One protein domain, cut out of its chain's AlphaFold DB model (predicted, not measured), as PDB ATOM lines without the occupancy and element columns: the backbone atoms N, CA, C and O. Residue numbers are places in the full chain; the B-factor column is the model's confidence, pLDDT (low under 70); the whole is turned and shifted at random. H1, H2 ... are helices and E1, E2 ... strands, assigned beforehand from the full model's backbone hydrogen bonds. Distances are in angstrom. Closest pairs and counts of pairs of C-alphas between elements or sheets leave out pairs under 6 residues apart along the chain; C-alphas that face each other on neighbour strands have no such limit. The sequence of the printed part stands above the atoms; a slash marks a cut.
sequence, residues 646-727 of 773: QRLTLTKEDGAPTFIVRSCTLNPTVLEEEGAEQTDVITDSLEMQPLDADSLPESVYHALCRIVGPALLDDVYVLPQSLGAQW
ATOM      1  N   GLN A 646      26.411 -14.742-132.522       89.19
ATOM      2  CA  GLN A 646      27.322 -15.665-133.184       89.19
ATOM      3  C   GLN A 646      26.584 -16.975-133.447       89.19
ATOM      4  O   GLN A 646      25.753 -17.407-132.640       89.19
ATOM      5  N   ARG A 647      26.879 -17.600-134.585       89.75
ATOM      6  CA  ARG A 647      26.480 -18.968-134.900       89.75
ATOM      7  C   ARG A 647      27.383 -19.897-134.102       89.75
ATOM      8  O   ARG A 647      28.596 -19.772-134.198       89.75
ATOM      9  N   LEU A 648      26.785 -20.797-133.335       90.81
ATOM     10  CA  LEU A 648      27.463 -21.851-132.591       90.81
ATOM     11  C   LEU A 648      27.159 -23.185-133.279       90.81
ATOM     12  O   LEU A 648      25.994 -23.581-133.311       90.81
ATOM     13  N   THR A 649      28.173 -23.848-133.828       90.88
ATOM     14  CA  THR A 649      28.073 -25.172-134.468       90.88
ATOM     15  C   THR A 649      28.659 -26.208-133.520       90.88
ATOM     16  O   THR A 649      29.823 -26.080-133.166       90.88
ATOM     17  N   LEU A 650      27.909 -27.229-133.100       91.19
ATOM     18  CA  LEU A 650      28.473 -28.314-132.279       91.19
ATOM     19  C   LEU A 650      28.987 -29.435-133.195       91.19
ATOM     20  O   LEU A 650      28.232 -30.345-133.519       91.19
ATOM     21  N   THR A 651      30.238 -29.372-133.650       88.12
ATOM     22  CA  THR A 651      30.798 -30.344-134.617       88.12
ATOM     23  C   THR A 651      30.973 -31.749-134.038       88.12
ATOM     24  O   THR A 651      30.981 -32.726-134.778       88.12
ATOM     25  N   LYS A 652      31.033 -31.863-132.706       86.81
ATOM     26  CA  LYS A 652      31.075 -33.125-131.948       86.81
ATOM     27  C   LYS A 652      29.724 -33.852-131.838       86.81
ATOM     28  O   LYS A 652      29.687 -34.986-131.371       86.81
ATOM     29  N   GLU A 653      28.621 -33.196-132.198       85.44
ATOM     30  CA  GLU A 653      27.259 -33.739-132.114       85.44
ATOM     31  C   GLU A 653      26.743 -34.110-133.513       85.44
ATOM     32  O   GLU A 653      26.971 -33.378-134.481       85.44
ATOM     33  N   ASP A 654      26.014 -35.226-133.618       80.12
ATOM     34  CA  ASP A 654      25.561 -35.786-134.898       80.12
ATOM     35  C   ASP A 654      24.828 -34.747-135.766       80.12
ATOM     36  O   ASP A 654      23.838 -34.135-135.350       80.12
ATOM     37  N   GLY A 655      25.313 -34.553-136.997       79.81
ATOM     38  CA  GLY A 655      24.754 -33.593-137.954       79.81
ATOM     39  C   GLY A 655      25.057 -32.116-137.659       79.81
ATOM     40  O   GLY A 655      24.351 -31.247-138.178       79.81
ATOM     41  N   ALA A 656      26.078 -31.826-136.843       85.44
ATOM     42  CA  ALA A 656      26.652 -30.494-136.613       85.44
ATOM     43  C   ALA A 656      25.604 -29.388-136.327       85.44
ATOM     44  O   ALA A 656      25.505 -28.394-137.058       85.44
ATOM     45  N   PRO A 657      24.762 -29.535-135.285       87.62
ATOM     46  CA  PRO A 657      23.631 -28.646-135.052       87.62
ATOM     47  C   PRO A 657      24.061 -27.194-134.804       87.62
ATOM     48  O   PRO A 657      24.833 -26.898-133.889       87.62
ATOM     49  N   THR A 658      23.499 -26.279-135.603       89.38
ATOM     50  CA  THR A 658      23.788 -24.842-135.522       89.38
ATOM     51  C   THR A 658      22.722 -24.053-134.760       89.38
ATOM     52  O   THR A 658      21.518 -24.112-135.047       89.38
ATOM     53  N   PHE A 659      23.205 -23.262-133.804       90.12
ATOM     54  CA  PHE A 659      22.458 -22.373-132.916       90.12
ATOM     55  C   PHE A 659      22.914 -20.925-133.110       90.12
ATOM     56  O   PHE A 659      23.970 -20.671-133.678       90.12
ATOM     57  N   ILE A 660      22.144 -19.965-132.603       90.94
ATOM     58  CA  ILE A 660      22.528 -18.552-132.537       90.94
ATOM     59  C   ILE A 660      22.563 -18.128-131.067       90.94
ATOM     60  O   ILE A 660      21.557 -18.171-130.355       90.94
ATOM     61  N   VAL A 661      23.742 -17.718-130.610       90.69
ATOM     62  CA  VAL A 661      24.082 -17.422-129.209       90.69
ATOM     63  C   VAL A 661      24.679 -16.011-129.128       90.69
ATOM     64  O   VAL A 661      25.080 -15.454-130.146       90.69
ATOM     65  N   ARG A 662      24.728 -15.372-127.951       87.12
ATOM     66  CA  ARG A 662      25.440 -14.084-127.804       87.12
ATOM     67  C   ARG A 662      26.906 -14.303-127.464       87.12
ATOM     68  O   ARG A 662      27.200 -15.029-126.515       87.12
ATOM     69  N   SER A 663      27.799 -13.582-128.136       84.88
ATOM     70  CA  SER A 663      29.255 -13.707-127.961       84.88
ATOM     71  C   SER A 663      29.709 -13.556-126.505       84.88
ATOM     72  O   SER A 663      30.528 -14.319-126.010       84.88
ATOM     73  N   CYS A 664      29.070 -12.664-125.741       80.50
ATOM     74  CA  CYS A 664      29.331 -12.468-124.309       80.50
ATOM     75  C   CYS A 664      28.917 -13.641-123.389       80.50
ATOM     76  O   CYS A 664      28.892 -13.472-122.168       80.50
ATOM     77  N   THR A 665      28.467 -14.763-123.950       81.12
ATOM     78  CA  THR A 665      28.089 -15.982-123.219       81.12
ATOM     79  C   THR A 665      28.900 -17.205-123.642       81.12
ATOM     80  O   THR A 665      28.733 -18.252-123.029       81.12
ATOM     81  N   LEU A 666      29.785 -17.063-124.635       85.50
ATOM     82  CA  LEU A 666      30.726 -18.097-125.055       85.50
ATOM     83  C   LEU A 666      32.056 -17.954-124.296       85.50
ATOM     84  O   LEU A 666      32.383 -16.886-123.771       85.50
ATOM     85  N   ASN A 667      32.815 -19.046-124.216       83.69
ATOM     86  CA  ASN A 667      34.128 -19.114-123.576       83.69
ATOM     87  C   ASN A 667      35.011 -20.065-124.406       83.69
ATOM     88  O   ASN A 667      34.641 -21.238-124.480       83.69
ATOM     89  N   PRO A 668      36.121 -19.605-125.020       83.19
ATOM     90  CA  PRO A 668      36.887 -20.383-126.005       83.19
ATOM     91  C   PRO A 668      37.303 -21.765-125.486       83.19
ATOM     92  O   PRO A 668      36.919 -22.773-126.064       83.19
ATOM     93  N   THR A 669      37.868 -21.848-124.281       84.44
ATOM     94  CA  THR A 669      38.293 -23.127-123.677       84.44
ATOM     95  C   THR A 669      37.153 -24.135-123.455       84.44
ATOM     96  O   THR A 669      37.393 -25.329-123.304       84.44
ATOM     97  N   VAL A 670      35.892 -23.682-123.401       86.75
ATOM     98  CA  VAL A 670      34.710 -24.564-123.285       86.75
ATOM     99  C   VAL A 670      34.117 -24.892-124.658       86.75
ATOM    100  O   VAL A 670      33.480 -25.930-124.806       86.75
ATOM    101  N   LEU A 671      34.340 -24.034-125.657       87.44
ATOM    102  CA  LEU A 671      34.048 -24.323-127.059       87.44
ATOM    103  C   LEU A 671      34.967 -25.436-127.583       87.44
ATOM    104  O   LEU A 671      34.480 -26.422-128.124       87.44
ATOM    105  N   GLU A 672      36.269 -25.321-127.324       84.38
ATOM    106  CA  GLU A 672      37.288 -26.322-127.661       84.38
ATOM    107  C   GLU A 672      36.977 -27.690-127.016       84.38
ATOM    108  O   GLU A 672      36.898 -28.702-127.710       84.38
ATOM    109  N   GLU A 673      36.709 -27.743-125.701       85.69
ATOM    110  CA  GLU A 673      36.453 -29.011-124.989       85.69
ATOM    111  C   GLU A 673      35.185 -29.747-125.483       85.69
ATOM    112  O   GLU A 673      35.134 -30.986-125.545       85.69
ATOM    113  N   GLU A 674      34.144 -28.996-125.845       84.75
ATOM    114  CA  GLU A 674      32.879 -29.543-126.345       84.75
ATOM    115  C   GLU A 674      32.863 -29.735-127.871       84.75
ATOM    116  O   GLU A 674      31.884 -30.273-128.376       84.75
ATOM    117  N   GLY A 675      33.930 -29.370-128.595       81.69
ATOM    118  CA  GLY A 675      33.978 -29.429-130.059       81.69
ATOM    119  C   GLY A 675      32.898 -28.550-130.687       81.69
ATOM    120  O   GLY A 675      31.950 -29.049-131.299       81.69
ATOM    121  N   ALA A 676      32.998 -27.241-130.447       86.12
ATOM    122  CA  ALA A 676      31.995 -26.269-130.846       86.12
ATOM    123  C   ALA A 676      32.609 -25.025-131.509       86.12
ATOM    124  O   ALA A 676      33.284 -24.227-130.868       86.12
ATOM    125  N   GLU A 677      32.324 -24.812-132.788       85.56
ATOM    126  CA  GLU A 677      32.815 -23.663-133.551       85.56
ATOM    127  C   GLU A 677      31.930 -22.429-133.349       85.56
ATOM    128  O   GLU A 677      30.708 -22.537-133.202       85.56
ATOM    129  N   GLN A 678      32.531 -21.239-133.424       86.44
ATOM    130  CA  GLN A 678      31.812 -19.963-133.440       86.44
ATOM    131  C   GLN A 678      32.060 -19.199-134.751       86.44
ATOM    132  O   GLN A 678      33.201 -18.980-135.143       86.44
ATOM    133  N   THR A 679      30.996 -18.746-135.417       83.44
ATOM    134  CA  THR A 679      31.068 -17.796-136.547       83.44
ATOM    135  C   THR A 679      30.333 -16.507-136.189       83.44
ATOM    136  O   THR A 679      29.237 -16.570-135.630       83.44
ATOM    137  N   ASP A 680      30.865 -15.337-136.541       79.38
ATOM    138  CA  ASP A 680      30.107 -14.084-136.434       79.38
ATOM    139  C   ASP A 680      28.912 -14.060-137.402       79.38
ATOM    140  O   ASP A 680      28.956 -14.620-138.498       79.38
ATOM    141  N   VAL A 681      27.804 -13.441-136.973       75.25
ATOM    142  CA  VAL A 681      26.530 -13.448-137.706       75.25
ATOM    143  C   VAL A 681      26.008 -12.034-137.928       75.25
ATOM    144  O   VAL A 681      25.679 -11.312-136.986       75.25
ATOM    145  N   ILE A 682      25.831 -11.673-139.201       65.62
ATOM    146  CA  ILE A 682      25.139 -10.447-139.610       65.62
ATOM    147  C   ILE A 682      23.633 -10.649-139.387       65.62
ATOM    148  O   ILE A 682      22.967 -11.399-140.098       65.62
ATOM    149  N   THR A 683      23.084  -9.992-138.365       63.81
ATOM    150  CA  THR A 683      21.729 -10.263-137.848       63.81
ATOM    151  C   THR A 683      20.576  -9.795-138.732       63.81
ATOM    152  O   THR A 683      19.439 -10.204-138.508       63.81
ATOM    153  N   ASP A 684      20.836  -8.927-139.706       55.50
ATOM    154  CA  ASP A 684      19.809  -8.041-140.271       55.50
ATOM    155  C   ASP A 684      18.838  -8.714-141.260       55.50
ATOM    156  O   ASP A 684      17.833  -8.105-141.635       55.50
ATOM    157  N   SER A 685      19.078  -9.984-141.612       58.12
ATOM    158  CA  SER A 685      18.218 -10.781-142.506       58.12
ATOM    159  C   SER A 685      17.824 -12.165-141.960       58.12
ATOM    160  O   SER A 685      17.105 -12.894-142.641       58.12
ATOM    161  N   LEU A 686      18.265 -12.556-140.758       70.75
ATOM    162  CA  LEU A 686      18.019 -13.903-140.222       70.75
ATOM    163  C   LEU A 686      16.728 -13.972-139.394       70.75
ATOM    164  O   LEU A 686      16.562 -13.266-138.399       70.75
ATOM    165  N   GLU A 687      15.836 -14.901-139.749       77.69
ATOM    166  CA  GLU A 687      14.735 -15.296-138.871       77.69
ATOM    167  C   GLU A 687      15.286 -16.131-137.703       77.69
ATOM    168  O   GLU A 687      15.822 -17.220-137.896       77.69
ATOM    169  N   MET A 688      15.167 -15.605-136.481       83.31
ATOM    170  CA  MET A 688      15.651 -16.245-135.255       83.31
ATOM    171  C   MET A 688      14.481 -16.788-134.428       83.31
ATOM    172  O   MET A 688      13.774 -16.024-133.763       83.31
ATOM    173  N   GLN A 689      14.294 -18.109-134.417       84.75
ATOM    174  CA  GLN A 689      13.328 -18.764-133.533       84.75
ATOM    175  C   GLN A 689      13.969 -19.005-132.152       84.75
ATOM    176  O   GLN A 689      15.094 -19.496-132.107       84.75
ATOM    177  N   PRO A 690      13.317 -18.680-131.016       87.44
ATOM    178  CA  PRO A 690      13.844 -19.040-129.697       87.44
ATOM    179  C   PRO A 690      13.885 -20.565-129.530       87.44
ATOM    180  O   PRO A 690      12.942 -21.254-129.923       87.44
ATOM    181  N   LEU A 691      14.963 -21.072-128.935       88.75
ATOM    182  CA  LEU A 691      15.182 -22.498-128.705       88.75
ATOM    183  C   LEU A 691      14.174 -23.082-127.696       88.75
ATOM    184  O   LEU A 691      14.047 -22.570-126.583       88.75
ATOM    185  N   ASP A 692      13.513 -24.192-128.044       87.31
ATOM    186  CA  ASP A 692      12.788 -25.019-127.074       87.31
ATOM    187  C   ASP A 692      13.704 -26.118-126.518       87.31
ATOM    188  O   ASP A 692      13.930 -27.156-127.144       87.31
ATOM    189  N   ALA A 693      14.246 -25.876-125.325       85.56
ATOM    190  CA  ALA A 693      15.177 -26.786-124.664       85.56
ATOM    191  C   ALA A 693      14.554 -28.142-124.272       85.56
ATOM    192  O   ALA A 693      15.303 -29.100-124.103       85.56
ATOM    193  N   ASP A 694      13.219 -28.252-124.172       86.38
ATOM    194  CA  ASP A 694      12.535 -29.527-123.894       86.38
ATOM    195  C   ASP A 694      12.475 -30.443-125.149       86.38
ATOM    196  O   ASP A 694      12.050 -31.594-125.042       86.38
ATOM    197  N   SER A 695      12.891 -29.953-126.333       86.44
ATOM    198  CA  SER A 695      12.877 -30.693-127.615       86.44
ATOM    199  C   SER A 695      14.238 -31.237-128.077       86.44
ATOM    200  O   SER A 695      14.302 -31.962-129.068       86.44
ATOM    201  N   LEU A 696      15.327 -30.894-127.384       87.81
ATOM    202  CA  LEU A 696      16.693 -31.249-127.784       87.81
ATOM    203  C   LEU A 696      17.089 -32.699-127.436       87.81
ATOM    204  O   LEU A 696      16.626 -33.231-126.424       87.81
ATOM    205  N   PRO A 697      18.036 -33.300-128.186       89.12
ATOM    206  CA  PRO A 697      18.806 -34.452-127.718       89.12
ATOM    207  C   PRO A 697      19.530 -34.158-126.394       89.12
ATOM    208  O   PRO A 697      19.968 -33.034-126.146       89.12
ATOM    209  N   GLU A 698      19.683 -35.178-125.546       89.81
ATOM    210  CA  GLU A 698      20.263 -35.028-124.199       89.81
ATOM    211  C   GLU A 698      21.745 -34.602-124.237       89.81
ATOM    212  O   GLU A 698      22.167 -33.794-123.409       89.81
ATOM    213  N   SER A 699      22.507 -35.068-125.231       88.94
ATOM    214  CA  SER A 699      23.908 -34.696-125.485       88.94
ATOM    215  C   SER A 699      24.046 -33.210-125.853       88.94
ATOM    216  O   SER A 699      24.601 -32.431-125.076       88.94
ATOM    217  N   VAL A 700      23.375 -32.782-126.927       90.50
ATOM    218  CA  VAL A 700      23.258 -31.384-127.382       90.50
ATOM    219  C   VAL A 700      22.796 -30.446-126.263       90.50
ATOM    220  O   VAL A 700      23.357 -29.363-126.069       90.50
ATOM    221  N   TYR A 701      21.779 -30.846-125.492       92.19
ATOM    222  CA  TYR A 701      21.305 -30.077-124.341       92.19
ATOM    223  C   TYR A 701      22.392 -29.929-123.265       92.19
ATOM    224  O   TYR A 701      22.527 -28.854-122.672       92.19
ATOM    225  N   HIS A 702      23.189 -30.972-123.014       91.56
ATOM    226  CA  HIS A 702      24.306 -30.920-122.076       91.56
ATOM    227  C   HIS A 702      25.472 -30.058-122.575       91.56
ATOM    228  O   HIS A 702      25.944 -29.229-121.791       91.56
ATOM    229  N   ALA A 703      25.854 -30.152-123.850       90.31
ATOM    230  CA  ALA A 703      26.869 -29.294-124.465       90.31
ATOM    231  C   ALA A 703      26.472 -27.808-124.384       90.31
ATOM    232  O   ALA A 703      27.202 -26.982-123.827       90.31
ATOM    233  N   LEU A 704      25.245 -27.453-124.790       90.00
ATOM    234  CA  LEU A 704      24.716 -26.087-124.643       90.00
ATOM    235  C   LEU A 704      24.612 -25.645-123.173       90.00
ATOM    236  O   LEU A 704      24.901 -24.489-122.847       90.00
ATOM    237  N   CYS A 705      24.249 -26.547-122.255       90.81
ATOM    238  CA  CYS A 705      24.283 -26.273-120.815       90.81
ATOM    239  C   CYS A 705      25.697 -26.017-120.280       90.81
ATOM    240  O   CYS A 705      25.819 -25.346-119.253       90.81
ATOM    241  N   ARG A 706      26.742 -26.548-120.923       89.44
ATOM    242  CA  ARG A 706      28.138 -26.352-120.527       89.44
ATOM    243  C   ARG A 706      28.710 -25.056-121.093       89.44
ATOM    244  O   ARG A 706      29.244 -24.261-120.324       89.44
ATOM    245  N   ILE A 707      28.533 -24.836-122.396       89.31
ATOM    246  CA  ILE A 707      29.010 -23.658-123.133       89.31
ATOM    247  C   ILE A 707      28.278 -22.395-122.660       89.31
ATOM    248  O   ILE A 707      28.905 -21.442-122.207       89.31
ATOM    249  N   VAL A 708      26.942 -22.396-122.737       88.88
ATOM    250  CA  VAL A 708      26.103 -21.194-122.557       88.88
ATOM    251  C   VAL A 708      25.529 -21.102-121.138       88.88
ATOM    252  O   VAL A 708      25.250 -20.016-120.630       88.88
ATOM    253  N   GLY A 709      25.364 -22.236-120.455       87.75
ATOM    254  CA  GLY A 709      24.830 -22.302-119.096       87.75
ATOM    255  C   GLY A 709      23.293 -22.394-119.039       87.75
ATOM    256  O   GLY A 709      22.589 -21.633-119.709       87.75
ATOM    257  N   PRO A 710      22.714 -23.229-118.150       85.44
ATOM    258  CA  PRO A 710      21.268 -23.506-118.106       85.44
ATOM    259  C   PRO A 710      20.389 -22.307-117.703       85.44
ATOM    260  O   PRO A 710      19.166 -22.391-117.731       85.44
ATOM    261  N   ALA A 711      20.991 -21.186-117.293       83.94
ATOM    262  CA  ALA A 711      20.284 -19.939-116.997       83.94
ATOM    263  C   ALA A 711      20.192 -18.983-118.204       83.94
ATOM    264  O   ALA A 711      19.566 -17.930-118.082       83.94
ATOM    265  N   LEU A 712      20.851 -19.312-119.322       85.69
ATOM    266  CA  LEU A 712      20.967 -18.462-120.508       85.69
ATOM    267  C   LEU A 712      20.417 -19.129-121.787       85.69
ATOM    268  O   LEU A 712      20.305 -18.435-122.791       85.69
ATOM    269  N   LEU A 713      19.981 -20.399-121.726       87.44
ATOM    270  CA  LEU A 713      19.262 -21.095-122.811       87.44
ATOM    271  C   LEU A 713      18.010 -20.332-123.294       87.44
ATOM    272  O   LEU A 713      17.736 -20.320-124.487       87.44
ATOM    273  N   ASP A 714      17.317 -19.614-122.396       85.19
ATOM    274  CA  ASP A 714      16.198 -18.697-122.711       85.19
ATOM    275  C   ASP A 714      16.571 -17.570-123.720       85.19
ATOM    276  O   ASP A 714      15.687 -16.882-124.233       85.19
ATOM    277  N   ASP A 715      17.868 -17.336-123.977       85.38
ATOM    278  CA  ASP A 715      18.406 -16.366-124.945       85.38
ATOM    279  C   ASP A 715      19.223 -17.039-126.076       85.38
ATOM    280  O   ASP A 715      19.963 -16.348-126.782       85.38
ATOM    281  N   VAL A 716      19.097 -18.359-126.255       89.00
ATOM    282  CA  VAL A 716      19.600 -19.086-127.434       89.00
ATOM    283  C   VAL A 716      18.497 -19.161-128.491       89.00
ATOM    284  O   VAL A 716      17.317 -19.352-128.185       89.00
ATOM    285  N   TYR A 717      18.889 -19.003-129.750       89.81
ATOM    286  CA  TYR A 717      18.008 -19.027-130.911       89.81
ATOM    287  C   TYR A 717      18.472 -20.084-131.917       89.81
ATOM    288  O   TYR A 717      19.560 -20.646-131.798       89.81
ATOM    289  N   VAL A 718      17.633 -20.366-132.906       89.00
ATOM    290  CA  VAL A 718      17.836 -21.408-133.911       89.00
ATOM    291  C   VAL A 718      17.392 -20.897-135.280       89.00
ATOM    292  O   VAL A 718      16.420 -20.142-135.386       89.00
ATOM    293  N   LEU A 719      18.109 -21.319-136.322       82.69
ATOM    294  CA  LEU A 719      17.783 -21.064-137.723       82.69
ATOM    295  C   LEU A 719      16.678 -22.027-138.197       82.69
ATOM    296  O   LEU A 719      16.856 -23.231-138.036       82.69
ATOM    297  N   PRO A 720      15.592 -21.573-138.855       76.25
ATOM    298  CA  PRO A 720      14.495 -22.440-139.324       76.25
ATOM    299  C   PRO A 720      14.899 -23.627-140.226       76.25
ATOM    300  O   PRO A 720      14.138 -24.595-140.365       76.25
ATOM    301  N   GLN A 721      16.087 -23.559-140.835       76.25
ATOM    302  CA  GLN A 721      16.680 -24.598-141.680       76.25
ATOM    303  C   GLN A 721      17.705 -25.496-140.960       76.25
ATOM    304  O   GLN A 721      17.978 -26.579-141.470       76.25
ATOM    305  N   SER A 722      18.251 -25.118-139.794       80.69
ATOM    306  CA  SER A 722      19.258 -25.953-139.116       80.69
ATOM    307  C   SER A 722      18.651 -27.193-138.460       80.69
ATOM    308  O   SER A 722      17.443 -27.264-138.210       80.69
ATOM    309  N   LEU A 723      19.503 -28.171-138.138       75.88
ATOM    310  CA  LEU A 723      19.119 -29.399-137.436       75.88
ATOM    311  C   LEU A 723      18.376 -29.114-136.116       75.88
ATOM    312  O   LEU A 723      17.366 -29.750-135.818       75.88
ATOM    313  N   GLY A 724      18.767 -28.054-135.397       72.56
ATOM    314  CA  GLY A 724      18.060 -27.582-134.202       72.56
ATOM    315  C   GLY A 724      16.585 -27.230-134.444       72.56
ATOM    316  O   GLY A 724      15.747 -27.412-133.562       72.56
ATOM    317  N   ALA A 725      16.236 -26.747-135.641       76.19
ATOM    318  CA  ALA A 725      14.851 -26.479-136.017       76.19
ATOM    319  C   ALA A 725      14.130 -27.724-136.544       76.19
ATOM    320  O   ALA A 725      12.905 -27.707-136.625       76.19
ATOM    321  N   GLN A 726      14.842 -28.802-136.888       82.31
ATOM    322  CA  GLN A 726      14.225 -30.097-137.180       82.31
ATOM    323  C   GLN A 726      13.688 -30.740-135.897       82.31
ATOM    324  O   GLN A 726      12.533 -31.152-135.872       82.31
ATOM    325  N   TRP A 727      14.442 -30.694-134.795       80.31
ATOM    326  CA  TRP A 727      13.975 -31.177-133.486       80.31
ATOM    327  C   TRP A 727      12.754 -30.410-132.943       80.31
ATOM    328  O   TRP A 727      11.901 -30.991-132.276       80.31
TER     329      TRP A 727
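AT A GLANCE: This is residues 646 to 727 of the 773 residues of an uncharacterized protein of Malassezia pachydermatis (UniProt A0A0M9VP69). A small antiparallel sheet of three short strands makes the core, with helices H1 and H2 side by side and running opposite ways next to it, H1 by the E3 edge. At the E2 edge, short pairings of residues 717 to 718 and 689 to 690 tie two long unnamed stretches to the sheet, and H3 lies by the start of E2. The 82 printed residues hold E1, E2, H1, E3, H2 and H3 in that order, a mixed class with 37 residues in named elements, under half. The sheet order is E2, E1, E3; the whole is compact, with a radius of gyration of the C-alphas of 11.4 A and spans of 31 by 24 by 24 A.

HOW THE PARTS SIT: E1, residues 646 to 650, and E2, residues 658 to 662, form an antiparallel hairpin, with N 648 and O 659 2.8 A apart. E3, residues 676 to 680, is antiparallel to E1, with N 647 and O 679 2.8 A apart. H1, residues 668 to 674, is on the sheet, over none of its strands; E2, H1 and E3 form a split strand-helix-strand unit, E1 between the two strands, with a right-handed crossover. H2, residues 698 to 707, only grazes the sheet and touches H1 at Val 670 and Ile 707, C-alphas 5.8 A apart, with a shallow tilt of 16 degrees. H3, residues 723 to 727, only grazes the sheet and is apart from H1 and H2. In the three helices every O i to N i+4 pair is within hydrogen-bond range.

IN THESE COORDINATES: E1 begins at C-alpha 646 (27.322, -15.665, -133.184) and is 12.7 A long; E2 is 13.3 A, H1 10.0 A, E3 13.5 A, H2 14.4 A. H3, 6.7 A, ends at C-alpha 727 (13.975, -31.177, -133.486).

THE WHOLE: The printed part has no cut. The links E3 to H2 and H2 to H3 are long. Residues 682 to 685 have pLDDT under 70.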